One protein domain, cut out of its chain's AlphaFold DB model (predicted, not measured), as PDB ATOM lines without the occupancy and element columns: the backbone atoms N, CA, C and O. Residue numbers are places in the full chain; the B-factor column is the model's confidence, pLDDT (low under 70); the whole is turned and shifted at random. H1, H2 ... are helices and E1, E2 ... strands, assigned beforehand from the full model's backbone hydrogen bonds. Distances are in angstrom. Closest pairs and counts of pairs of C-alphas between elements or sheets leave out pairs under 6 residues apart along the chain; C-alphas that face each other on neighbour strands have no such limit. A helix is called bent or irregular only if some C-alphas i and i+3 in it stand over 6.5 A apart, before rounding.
ATOM      1  N   PHE A  60      43.561  39.515  38.824       92.56
ATOM      2  CA  PHE A  60      42.349  40.160  39.302       92.56
ATOM      3  C   PHE A  60      41.741  41.068  38.223       92.56
ATOM      4  O   PHE A  60      40.552  40.935  37.920       92.56
ATOM      5  N   SER A  61      42.551  41.938  37.615       91.25
ATOM      6  CA  SER A  61      42.135  42.912  36.604       91.25
ATOM      7  C   SER A  61      41.578  42.284  35.324       91.25
ATOM      8  O   SER A  61      40.694  42.882  34.721       91.25
ATOM      9  N   LEU A  62      42.003  41.074  34.930       91.50
ATOM     10  CA  LEU A  62      41.450  40.373  33.755       91.50
ATOM     11  C   LEU A  62      39.932  40.162  33.840       91.50
ATOM     12  O   LEU A  62      39.244  40.176  32.825       91.50
ATOM     13  N   ASN A  63      39.417  39.988  35.057       88.31
ATOM     14  CA  ASN A  63      37.992  39.802  35.328       88.31
ATOM     15  C   ASN A  63      37.358  41.038  35.992       88.31
ATOM     16  O   ASN A  63      36.232  40.955  36.482       88.31
ATOM     17  N   ALA A  64      38.086  42.153  36.100       90.56
ATOM     18  CA  ALA A  64      37.576  43.371  36.720       90.56
ATOM     19  C   ALA A  64      36.583  44.083  35.796       90.56
ATOM     20  O   ALA A  64      36.706  44.063  34.574       90.56
ATOM     21  N   LYS A  65      35.587  44.743  36.393       91.06
ATOM     22  CA  LYS A  65      34.612  45.559  35.652       91.06
ATOM     23  C   LYS A  65      35.117  46.975  35.370       91.06
ATOM     24  O   LYS A  65      34.570  47.645  34.497       91.06
ATOM     25  N   GLY A  66      36.124  47.424  36.112       90.25
ATOM     26  CA  GLY A  66      36.757  48.728  35.966       90.25
ATOM     27  C   GLY A  66      37.778  48.977  37.072       90.25
ATOM     28  O   GLY A  66      38.013  48.113  37.920       90.25
ATOM     29  N   GLU A  67      38.360  50.174  37.070       91.75
ATOM     30  CA  GLU A  67      39.219  50.667  38.143       91.75
ATOM     31  C   GLU A  67      38.663  51.981  38.701       91.75
ATOM     32  O   GLU A  67      38.136  52.798  37.951       91.75
ATOM     33  N   ILE A  68      38.786  52.189  40.012       91.50
ATOM     34  CA  ILE A  68      38.395  53.434  40.683       91.50
ATOM     35  C   ILE A  68      39.596  54.016  41.436       91.50
ATOM     36  O   ILE A  68      40.314  53.263  42.100       91.50
ATOM     37  N   PRO A  69      39.861  55.329  41.377       91.50
ATOM     38  CA  PRO A  69      40.906  55.918  42.203       91.50
ATOM     39  C   PRO A  69      40.567  55.749  43.689       91.50
ATOM     40  O   PRO A  69      39.449  56.026  44.120       91.50
ATOM     41  N   LEU A  70      41.551  55.337  44.490       91.31
ATOM     42  CA  LEU A  70      41.418  55.115  45.932       91.31
ATOM     43  C   LEU A  70      40.828  56.346  46.640       91.31
ATOM     44  O   LEU A  70      39.973  56.210  47.512       91.31
ATOM     45  N   SER A  71      41.231  57.545  46.215       89.31
ATOM     46  CA  SER A  71      40.746  58.822  46.744       89.31
ATOM     47  C   SER A  71      39.261  59.099  46.482       89.31
ATOM     48  O   SER A  71      38.670  59.866  47.241       89.31
ATOM     49  N   ALA A  72      38.670  58.492  45.448       87.88
ATOM     50  CA  ALA A  72      37.243  58.584  45.125       87.88
ATOM     51  C   ALA A  72      36.452  57.330  45.540       87.88
ATOM     52  O   ALA A  72      35.244  57.265  45.331       87.88
ATOM     53  N   SER A  73      37.124  56.325  46.103       89.38
ATOM     54  CA  SER A  73      36.477  55.102  46.570       89.38
ATOM     55  C   SER A  73      35.814  55.298  47.934       89.38
ATOM     56  O   SER A  73      36.258  56.108  48.751       89.38
ATOM     57  N   ILE A  74      34.812  54.469  48.228       90.19
ATOM     58  CA  ILE A  74      34.177  54.385  49.554       90.19
ATOM     59  C   ILE A  74      35.122  53.908  50.661       90.19
ATOM     60  O   ILE A  74      34.793  53.989  51.835       90.19
ATOM     61  N   LEU A  75      36.313  53.420  50.312       92.25
ATOM     62  CA  LEU A  75      37.318  53.011  51.289       92.25
ATOM     63  C   LEU A  75      38.014  54.213  51.937       92.25
ATOM     64  O   LEU A  75      38.715  54.042  52.934       92.25
ATOM     65  N   LYS A  76      37.833  55.424  51.398       92.38
ATOM     66  CA  LYS A  76      38.268  56.661  52.042       92.38
ATOM     67  C   LYS A  76      37.353  56.980  53.221       92.38
ATOM     68  O   LYS A  76      36.150  57.139  53.046       92.38
ATOM     69  N   ILE A  77      37.933  57.141  54.409       91.62
ATOM     70  CA  ILE A  77      37.194  57.529  55.612       91.62
ATOM     71  C   ILE A  77      36.724  58.985  55.443       91.62
ATOM     72  O   ILE A  77      37.565  59.878  55.273       91.62
ATOM     73  N   PRO A  78      35.404  59.259  55.475       89.75
ATOM     74  CA  PRO A  78      34.891  60.623  55.418       89.75
ATOM     75  C   PRO A  78      35.383  61.454  56.614       89.75
ATOM     76  O   PRO A  78      35.504  60.914  57.712       89.75
ATOM     77  N   PRO A  79      35.589  62.777  56.467       85.69
ATOM     78  CA  PRO A  79      36.138  63.626  57.534       85.69
ATOM     79  C   PRO A  79      35.280  63.661  58.809       85.69
ATOM     80  O   PRO A  79      35.791  63.952  59.885       85.69
ATOM     81  N   ASN A  80      33.988  63.338  58.696       84.50
ATOM     82  CA  ASN A  80      33.035  63.324  59.810       84.50
ATOM     83  C   ASN A  80      32.899  61.941  60.473       84.50
ATOM     84  O   ASN A  80      32.071  61.767  61.364       84.50
ATOM     85  N   GLN A  81      33.646  60.941  60.002       87.69
ATOM     86  CA  GLN A  81      33.601  59.564  60.488       87.69
ATOM     87  C   GLN A  81      34.878  59.224  61.261       87.69
ATOM     88  O   GLN A  81      35.900  59.897  61.145       87.69
ATOM     89  N   ASN A  82      34.813  58.178  62.081       82.25
ATOM     90  CA  ASN A  82      35.924  57.738  62.924       82.25
ATOM     91  C   ASN A  82      36.455  56.361  62.492       82.25
ATOM     92  O   ASN A  82      36.028  55.789  61.488       82.25
ATOM     93  N   ALA A  83      37.374  55.806  63.286       73.06
ATOM     94  CA  ALA A  83      38.002  54.510  63.035       73.06
ATOM     95  C   ALA A  83      37.012  53.333  62.891       73.06
ATOM     96  O   ALA A  83      37.349  52.328  62.269       73.06
ATOM     97  N   ASN A  84      35.777  53.458  63.395       88.25
ATOM     98  CA  ASN A  84      34.757  52.414  63.266       88.25
ATOM     99  C   ASN A  84      34.144  52.349  61.863       88.25
ATOM    100  O   ASN A  84      33.493  51.357  61.542       88.25
ATOM    101  N   TYR A  85      34.370  53.357  61.014       91.06
ATOM    102  CA  TYR A  85      33.912  53.355  59.625       91.06
ATOM    103  C   TYR A  85      34.398  52.115  58.866       91.06
ATOM    104  O   TYR A  85      33.650  51.534  58.086       91.06
ATOM    105  N   CYS A  86      35.617  51.644  59.137       91.69
ATOM    106  CA  CYS A  86      36.171  50.482  58.443       91.69
ATOM    107  C   CYS A  86      35.480  49.160  58.800       91.69
ATOM    108  O   CYS A  86      35.523  48.220  58.010       91.69
ATOM    109  N   LEU A  87      34.765  49.097  59.928       91.56
ATOM    110  CA  LEU A  87      34.078  47.885  60.386       91.56
ATOM    111  C   LEU A  87      32.881  47.488  59.510       91.56
ATOM    112  O   LEU A  87      32.345  46.394  59.691       91.56
ATOM    113  N   GLN A  88      32.453  48.364  58.597       90.38
ATOM    114  CA  GLN A  88      31.420  48.062  57.602       90.38
ATOM    115  C   GLN A  88      31.956  47.265  56.400       90.38
ATOM    116  O   GLN A  88      31.169  46.749  55.612       90.38
ATOM    117  N   PHE A  89      33.279  47.186  56.250       93.31
ATOM    118  CA  PHE A  89      33.950  46.465  55.176       93.31
ATOM    119  C   PHE A  89      34.549  45.171  55.717       93.31
ATOM    120  O   PHE A  89      34.956  45.102  56.884       93.31
ATOM    121  N   THR A  90      34.649  44.161  54.861       93.38
ATOM    122  CA  THR A  90      35.260  42.882  55.225       93.38
ATOM    123  C   THR A  90      36.367  42.489  54.262       93.38
ATOM    124  O   THR A  90      36.377  42.911  53.109       93.38
ATOM    125  N   ASP A  91      37.308  41.675  54.730       92.31
ATOM    126  CA  ASP A  91      38.234  40.969  53.848       92.31
ATOM    127  C   ASP A  91      37.517  39.823  53.098       92.31
ATOM    128  O   ASP A  91      36.335  39.538  53.327       92.31
ATOM    129  N   HIS A  92      38.240  39.138  52.208       85.25
ATOM    130  CA  HIS A  92      37.743  37.947  51.501       85.25
ATOM    131  C   HIS A  92      37.287  36.805  52.435       85.25
ATOM    132  O   HIS A  92      36.439  35.997  52.059       85.25
ATOM    133  N   ASN A  93      37.813  36.750  53.662       88.25
ATOM    134  CA  ASN A  93      37.457  35.775  54.694       88.25
ATOM    135  C   ASN A  93      36.315  36.258  55.602       88.25
ATOM    136  O   ASN A  93      36.010  35.609  56.598       88.25
ATOM    137  N   HIS A  94      35.652  37.364  55.251       87.69
ATOM    138  CA  HIS A  94      34.556  37.975  56.002       87.69
ATOM    139  C   HIS A  94      34.957  38.538  57.380       87.69
ATOM    140  O   HIS A  94      34.094  38.837  58.211       87.69
ATOM    141  N   HIS A  95      36.249  38.755  57.632       93.19
ATOM    142  CA  HIS A  95      36.707  39.482  58.809       93.19
ATOM    143  C   HIS A  95      36.579  40.985  58.593       93.19
ATOM    144  O   HIS A  95      36.931  41.517  57.542       93.19
ATOM    145  N   LYS A  96      36.100  41.695  59.615       92.81
ATOM    146  CA  LYS A  96      35.955  43.155  59.574       92.81
ATOM    147  C   LYS A  96      37.310  43.841  59.433       92.81
ATOM    148  O   LYS A  96      38.253  43.495  60.148       92.81
ATOM    149  N   LEU A  97      37.381  44.868  58.589       92.31
ATOM    150  CA  LEU A  97      38.594  45.672  58.460       92.31
ATOM    151  C   LEU A  97      38.812  46.536  59.702       92.31
ATOM    152  O   LEU A  97      37.982  47.368  60.062       92.31
ATOM    153  N   GLN A  98      39.974  46.361  60.327       89.38
ATOM    154  CA  GLN A  98      40.416  47.156  61.479       89.38
ATOM    155  C   GLN A  98      41.603  48.066  61.142       89.38
ATOM    156  O   GLN A  98      41.921  48.981  61.897       89.38
ATOM    157  N   VAL A  99      42.274  47.815  60.014       90.50
ATOM    158  CA  VAL A  99      43.483  48.545  59.634       90.50
ATOM    159  C   VAL A  99      43.123  49.861  58.957       90.50
ATOM    160  O   VAL A  99      42.309  49.892  58.032       90.50
ATOM    161  N   ILE A 100      43.774  50.940  59.394       91.44
ATOM    162  CA  ILE A 100      43.622  52.282  58.831       91.44
ATOM    163  C   ILE A 100      44.972  52.747  58.295       91.44
ATOM    164  O   ILE A 100      45.948  52.868  59.036       91.44
ATOM    165  N   SER A 101      45.010  53.047  57.001       91.25
ATOM    166  CA  SER A 101      46.165  53.628  56.324       91.25
ATOM    167  C   SER A 101      45.993  55.137  56.177       91.25
ATOM    168  O   SER A 101      44.937  55.611  55.767       91.25
ATOM    169  N   GLN A 102      47.040  55.912  56.468       90.56
ATOM    170  CA  GLN A 102      47.010  57.376  56.379       90.56
ATOM    171  C   GLN A 102      48.000  57.909  55.339       90.56
ATOM    172  O   GLN A 102      49.163  57.500  55.296       90.56
ATOM    173  N   ARG A 103      47.535  58.864  54.532       87.31
ATOM    174  CA  ARG A 103      48.320  59.641  53.566       87.31
ATOM    175  C   ARG A 103      47.919  61.121  53.675       87.31
ATOM    176  O   ARG A 103      46.968  61.472  54.367       87.31
ATOM    177  N   ASN A 104      48.666  62.004  53.020       85.12
ATOM    178  CA  ASN A 104      48.433  63.452  53.032       85.12
ATOM    179  C   ASN A 104      47.027  63.863  52.546       85.12
ATOM    180  O   ASN A 104      46.550  64.932  52.906       85.12
ATOM    181  N   ASP A 105      46.378  63.042  51.724       86.06
ATOM    182  CA  ASP A 105      45.064  63.273  51.114       86.06
ATOM    183  C   ASP A 105      43.892  62.635  51.890       86.06
ATOM    184  O   ASP A 105      42.727  62.837  51.522       86.06
ATOM    185  N   GLY A 106      44.171  61.873  52.956       88.44
ATOM    186  CA  GLY A 106      43.146  61.304  53.827       88.44
ATOM    187  C   GLY A 106      43.539  60.015  54.551       88.44
ATOM    188  O   GLY A 106      44.682  59.553  54.519       88.44
ATOM    189  N   GLN A 107      42.543  59.437  55.220       92.25
ATOM    190  CA  GLN A 107      42.613  58.127  55.860       92.25
ATOM    191  C   GLN A 107      41.788  57.120  55.058       92.25
ATOM    192  O   GLN A 107      40.752  57.469  54.493       92.25
ATOM    193  N   TYR A 108      42.249  55.876  55.014       92.88
ATOM    194  CA  TYR A 108      41.690  54.824  54.175       92.88
ATOM    195  C   TYR A 108      41.590  53.507  54.943       92.88
ATOM    196  O   TYR A 108      42.469  53.180  55.741       92.88
ATOM    197  N   CYS A 109      40.538  52.740  54.676       92.75
ATOM    198  CA  CYS A 109      40.296  51.435  55.281       92.75
ATOM    199  C   CYS A 109      41.046  50.327  54.542       92.75
ATOM    200  O   CYS A 109      40.711  50.006  53.405       92.75
ATOM    201  N   GLY A 110      42.026  49.718  55.207       91.31
ATOM    202  CA  GLY A 110      42.840  48.627  54.674       91.31
ATOM    203  C   GLY A 110      44.284  49.019  54.362       91.31
ATOM    204  O   GLY A 110      44.684  50.182  54.458       91.31
ATOM    205  N   GLU A 111      45.083  48.017  53.998       91.06
ATOM    206  CA  GLU A 111      46.463  48.185  53.540       91.06
ATOM    207  C   GLU A 111      46.526  48.050  52.023       91.06
ATOM    208  O   GLU A 111      46.187  47.005  51.465       91.06
ATOM    209  N   PHE A 112      46.987  49.107  51.356       92.62
ATOM    210  CA  PHE A 112      47.043  49.142  49.900       92.62
ATOM    211  C   PHE A 112      48.463  48.908  49.389       92.62
ATOM    212  O   PHE A 112      49.449  49.457  49.902       92.62
ATOM    213  N   TRP A 113      48.583  48.112  48.332       90.38
ATOM    214  CA  TRP A 113      49.864  47.898  47.678       90.38
ATOM    215  C   TRP A 113      50.390  49.213  47.087       90.38
ATOM    216  O   TRP A 113      49.642  50.010  46.531       90.38
ATOM    217  N   ASN A 114      51.687  49.478  47.269       88.19
ATOM    218  CA  ASN A 114      52.344  50.745  46.915       88.19
ATOM    219  C   ASN A 114      51.714  52.025  47.509       88.19
ATOM    220  O   ASN A 114      52.058  53.125  47.076       88.19
ATOM    221  N   PHE A 115      50.919  51.930  48.583       88.75
ATOM    222  CA  PHE A 115      50.243  53.082  49.195       88.75
ATOM    223  C   PHE A 115      51.165  54.257  49.572       88.75
ATOM    224  O   PHE A 115      50.758  55.412  49.526       88.75
ATOM    225  N   LYS A 116      52.422  54.004  49.944       85.44
ATOM    226  CA  LYS A 116      53.384  55.077  50.268       85.44
ATOM    227  C   LYS A 116      54.236  55.525  49.077       85.44
ATOM    228  O   LYS A 116      54.929  56.530  49.182       85.44
ATOM    229  N   LYS A 117      54.240  54.762  47.981       85.69
ATOM    230  CA  LYS A 117      55.086  55.012  46.805       85.69
ATOM    231  C   LYS A 117      54.329  55.739  45.696       85.69
ATOM    232  O   LYS A 117      54.931  56.552  45.006       85.69
ATOM    233  N   GLU A 118      53.038  55.453  45.537       84.69
ATOM    234  CA  GLU A 118      52.222  55.965  44.436       84.69
ATOM    235  C   GLU A 118      51.165  56.958  44.949       84.69
ATOM    236  O   GLU A 118      50.277  56.566  45.713       84.69
ATOM    237  N   PRO A 119      51.246  58.246  44.558       79.19
ATOM    238  CA  PRO A 119      50.307  59.271  45.019       79.19
ATOM    239  C   PRO A 119      48.902  59.084  44.432       79.19
ATOM    240  O   PRO A 119      47.921  59.418  45.088       79.19
ATOM    241  N   TYR A 120      48.803  58.492  43.243       85.06
ATOM    242  CA  TYR A 120      47.546  58.145  42.589       85.06
ATOM    243  C   TYR A 120      47.477  56.628  42.491       85.06
ATOM    244  O   TYR A 120      48.242  56.029  41.743       85.06
ATOM    245  N   LEU A 121      46.606  56.015  43.291       90.56
ATOM    246  CA  LEU A 121      46.407  54.571  43.291       90.56
ATOM    247  C   LEU A 121      45.000  54.276  42.791       90.56
ATOM    248  O   LEU A 121      44.039  54.776  43.371       90.56
ATOM    249  N   SER A 122      44.886  53.456  41.753       91.88
ATOM    250  CA  SER A 122      43.603  52.942  41.271       91.88
ATOM    251  C   SER A 122      43.385  51.524  41.782       91.88
ATOM    252  O   SER A 122      44.314  50.714  41.821       91.88
ATOM    253  N   LEU A 123      42.160  51.211  42.179       93.50
ATOM    254  CA  LEU A 123      41.747  49.900  42.655       93.50
ATOM    255  C   LEU A 123      40.878  49.239  41.587       93.50
ATOM    256  O   LEU A 123      39.816  49.783  41.265       93.50
ATOM    257  N   PRO A 124      41.284  48.088  41.033       94.94
ATOM    258  CA  PRO A 124      40.405  47.324  40.179       94.94
ATOM    259  C   PRO A 124      39.300  46.721  41.044       94.94
ATOM    260  O   PRO A 124      39.534  46.316  42.189       94.94
ATOM    261  N   TYR A 125      38.089  46.670  40.495       93.62
ATOM    262  CA  TYR A 125      36.925  46.175  41.216       93.62
ATOM    263  C   TYR A 125      36.100  45.178  40.405       93.62
ATOM    264  O   TYR A 125      36.061  45.198  39.170       93.62
ATOM    265  N   LYS A 126      35.399  44.304  41.125       93.44
ATOM    266  CA  LYS A 126      34.453  43.323  40.591       93.44
ATOM    267  C   LYS A 126      33.139  43.452  41.333       93.44
ATOM    268  O   LYS A 126      33.114  43.515  42.553       93.44
ATOM    269  N   ILE A 127      32.037  43.458  40.600       91.31
ATOM    270  CA  ILE A 127      30.712  43.393  41.218       91.31
ATOM    271  C   ILE A 127      30.422  41.918  41.488       91.31
ATOM    272  O   ILE A 127      30.352  41.148  40.528       91.31
ATOM    273  N   ILE A 128      30.278  41.552  42.764       89.00
ATOM    274  CA  ILE A 128      29.925  40.188  43.181       89.00
ATOM    275  C   ILE A 128      28.428  39.975  42.941       89.00
ATOM    276  O   ILE A 128      28.031  39.023  42.275       89.00
ATOM    277  N   ASP A 129      27.600  40.895  43.441       88.44
ATOM    278  CA  ASP A 129      26.146  40.832  43.331       88.44
ATOM    279  C   ASP A 129      25.515  42.241  43.247       88.44
ATOM    280  O   ASP A 129      26.168  43.244  42.950       88.44
ATOM    281  N   SER A 130      24.203  42.336  43.464       85.44
ATOM    282  CA  SER A 130      23.497  43.626  43.454       85.44
ATOM    283  C   SER A 130      23.875  44.557  44.615       85.44
ATOM    284  O   SER A 130      23.637  45.758  44.512       85.44
ATOM    285  N   LYS A 131      24.475  44.036  45.691       88.69
ATOM    286  CA  LYS A 131      24.711  44.734  46.960       88.69
ATOM    287  C   LYS A 131      26.188  44.876  47.325       88.69
ATOM    288  O   LYS A 131      26.487  45.677  48.202       88.69
ATOM    289  N   GLN A 132      27.093  44.133  46.695       91.50
ATOM    290  CA  GLN A 132      28.490  44.001  47.098       91.50
ATOM    291  C   GLN A 132      29.459  44.129  45.921       91.50
ATOM    292  O   GLN A 132      29.228  43.641  44.807       91.50
ATOM    293  N   ILE A 133      30.593  44.759  46.209       92.62
ATOM    294  CA  ILE A 133      31.726  44.938  45.309       92.62
ATOM    295  C   ILE A 133      32.987  44.445  46.007       92.62
ATOM    296  O   ILE A 133      33.191  44.683  47.194       92.62
ATOM    297  N   LEU A 134      33.831  43.765  45.241       94.06
ATOM    298  CA  LEU A 134      35.159  43.333  45.632       94.06
ATOM    299  C   LEU A 134      36.193  44.287  45.043       94.06
ATOM    300  O   LEU A 134      36.263  44.436  43.822       94.06
ATOM    301  N   TYR A 135      37.012  44.891  45.893       94.31
ATOM    302  CA  TYR A 135      38.163  45.697  45.503       94.31
ATOM    303  C   TYR A 135      39.443  44.929  45.781       94.31
ATOM    304  O   TYR A 135      39.640  44.410  46.878       94.31
ATOM    305  N   TRP A 136      40.357  44.927  44.822       95.38
ATOM    306  CA  TRP A 136      41.716  44.478  45.088       95.38
ATOM    307  C   TRP A 136      42.505  45.615  45.745       95.38
ATOM    308  O   TRP A 136      42.688  46.672  45.132       95.38
ATOM    309  N   ALA A 137      42.964  45.423  46.983       93.31
ATOM    310  CA  ALA A 137      43.730  46.428  47.724       93.31
ATOM    311  C   ALA A 137      45.223  46.083  47.782       93.31
ATOM    312  O   ALA A 137      46.076  46.950  47.559       93.31
ATOM    313  N   SER A 138      45.552  44.825  48.062       91.69
ATOM    314  CA  SER A 138      46.917  44.306  48.066       91.69
ATOM    315  C   SER A 138      46.922  42.792  47.810       91.69
ATOM    316  O   SER A 138      45.862  42.173  47.832       91.69
ATOM    317  N   PRO A 139      48.093  42.156  47.620       87.56
ATOM    318  CA  PRO A 139      48.176  40.727  47.288       87.56
ATOM    319  C   PRO A 139      47.672  39.793  48.395       87.56
ATOM    320  O   PRO A 139      47.527  38.594  48.189       87.56
ATOM    321  N   SER A 140      47.487  40.333  49.599       87.81
ATOM    322  CA  SER A 140      46.938  39.635  50.760       87.81
ATOM    323  C   SER A 140      45.596  40.216  51.205       87.81
ATOM    324  O   SER A 140      45.065  39.789  52.228       87.81
ATOM    325  N   LEU A 141      45.069  41.219  50.495       90.50
ATOM    326  CA  LEU A 141      43.859  41.929  50.884       90.50
ATOM    327  C   LEU A 141      42.986  42.245  49.673       90.50
ATOM    328  O   LEU A 141      43.242  43.178  48.908       90.50
ATOM    329  N   GLU A 142      41.881  41.522  49.593       93.69
ATOM    330  CA  GLU A 142      40.715  41.918  48.819       93.69
ATOM    331  C   GLU A 142      39.636  42.393  49.791       93.69
ATOM    332  O   GLU A 142      39.439  41.790  50.849       93.69
ATOM    333  N   ILE A 143      38.972  43.494  49.451       93.88
ATOM    334  CA  ILE A 143      38.005  44.167  50.311       93.88
ATOM    335  C   ILE A 143      36.619  44.031  49.702       93.88
ATOM    336  O   ILE A 143      36.371  44.518  48.600       93.88
ATOM    337  N   ILE A 144      35.709  43.415  50.446       93.44
ATOM    338  CA  ILE A 144      34.285  43.384  50.143       93.44
ATOM    339  C   ILE A 144      33.642  44.609  50.788       93.44
ATOM    340  O   ILE A 144      33.765  44.847  51.994       93.44
ATOM    341  N   ALA A 145      32.939  45.386  49.976       92.00
ATOM    342  CA  ALA A 145      32.262  46.594  50.406       92.00
ATOM    343  C   ALA A 145      30.864  46.703  49.775       92.00
ATOM    344  O   ALA A 145      30.615  46.115  48.716       92.00
ATOM    345  N   PRO A 146      29.928  47.423  50.420       90.06
ATOM    346  CA  PRO A 146      28.599  47.635  49.869       90.06
ATOM    347  C   PRO A 146      28.668  48.427  48.560       90.06
ATOM    348  O   PRO A 146      29.453  49.361  48.420       90.06
ATOM    349  N   ARG A 147      27.811  48.071  47.606       86.62
ATOM    350  CA  ARG A 147      27.675  48.775  46.332       86.62
ATOM    351  C   ARG A 147      26.927  50.088  46.544       86.62
ATOM    352  O   ARG A 147      25.753  50.077  46.907       86.62
TER     353      ARG A 147
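This is residues 60 to 147 of the 155 residues of an uncharacterized protein of Legionella wadsworthii (UniProt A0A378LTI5). A strongly twisted sheet of four strands, E1, E4, E5 and E6, makes one part; a small hairpin, E2 and E3, with the short helix H1 near E3, makes the other, and long loops join them. The printed part has 88 residues with one named helix and six strands, in the order E1 H1 E2 E3 E4 E5 E6; it is mostly strand, though the named elements hold 37 residues, under half. The larger sheet runs E1, E4, E5, E6, all antiparallel. The whole is compact, with a radius of gyration of the C-alphas of 12.1 A and spans of 31 by 26 by 21 A.

Find C-alpha 66 at (36.757, 48.728, 35.966); from there E1 runs to residue 69. H1, residues 83 to 88, is neither bent nor irregular, but only just: C-alphas 83 and 86 are 6.4 A apart. Next come E2, residues 100 to 103, and E3, residues 106 to 109. E4, residues 122 to 127, spans 16.0 A, E5, residues 132 to 138, 18.5 A, and E6, residues 141 to 146, 16.3 A, ending at C-alpha 146 (28.599, 47.635, 49.869).

Look at N 68 of edge strand E1, 2.9 A from O 123 of E4. E4, E5 and E6 form a meander, each the antiparallel neighbour of the one before: N 134 is 2.8 A from O 126, and N 135 is 2.8 A from O 143. Residues 90 to 91 pair antiparallel with 143 to 144 of E6. H1 is only just not on this sheet, with 4 pairs of C-alphas within 10 A. In the E2 and E3 hairpin, N 101 is 2.8 A from O 108; both strands are apart from E1, E4, E5 and E6. The closest C-alphas of H1 and E3, Cys 86 and Cys 109, are 5.3 A apart. In H1, 0 of 2 O i to N i+4 pairs and 2 of 3 O i to N i+3 pairs are within hydrogen-bond range.

The two C-alphas farthest apart, Leu 62 and Asn 80, are 35.7 A apart. The printed part has no cut; the links E1 to H1, H1 to E2 and E3 to E4 are long. Mean pLDDT of the printed part is 90.0, and no printed residue is under 70.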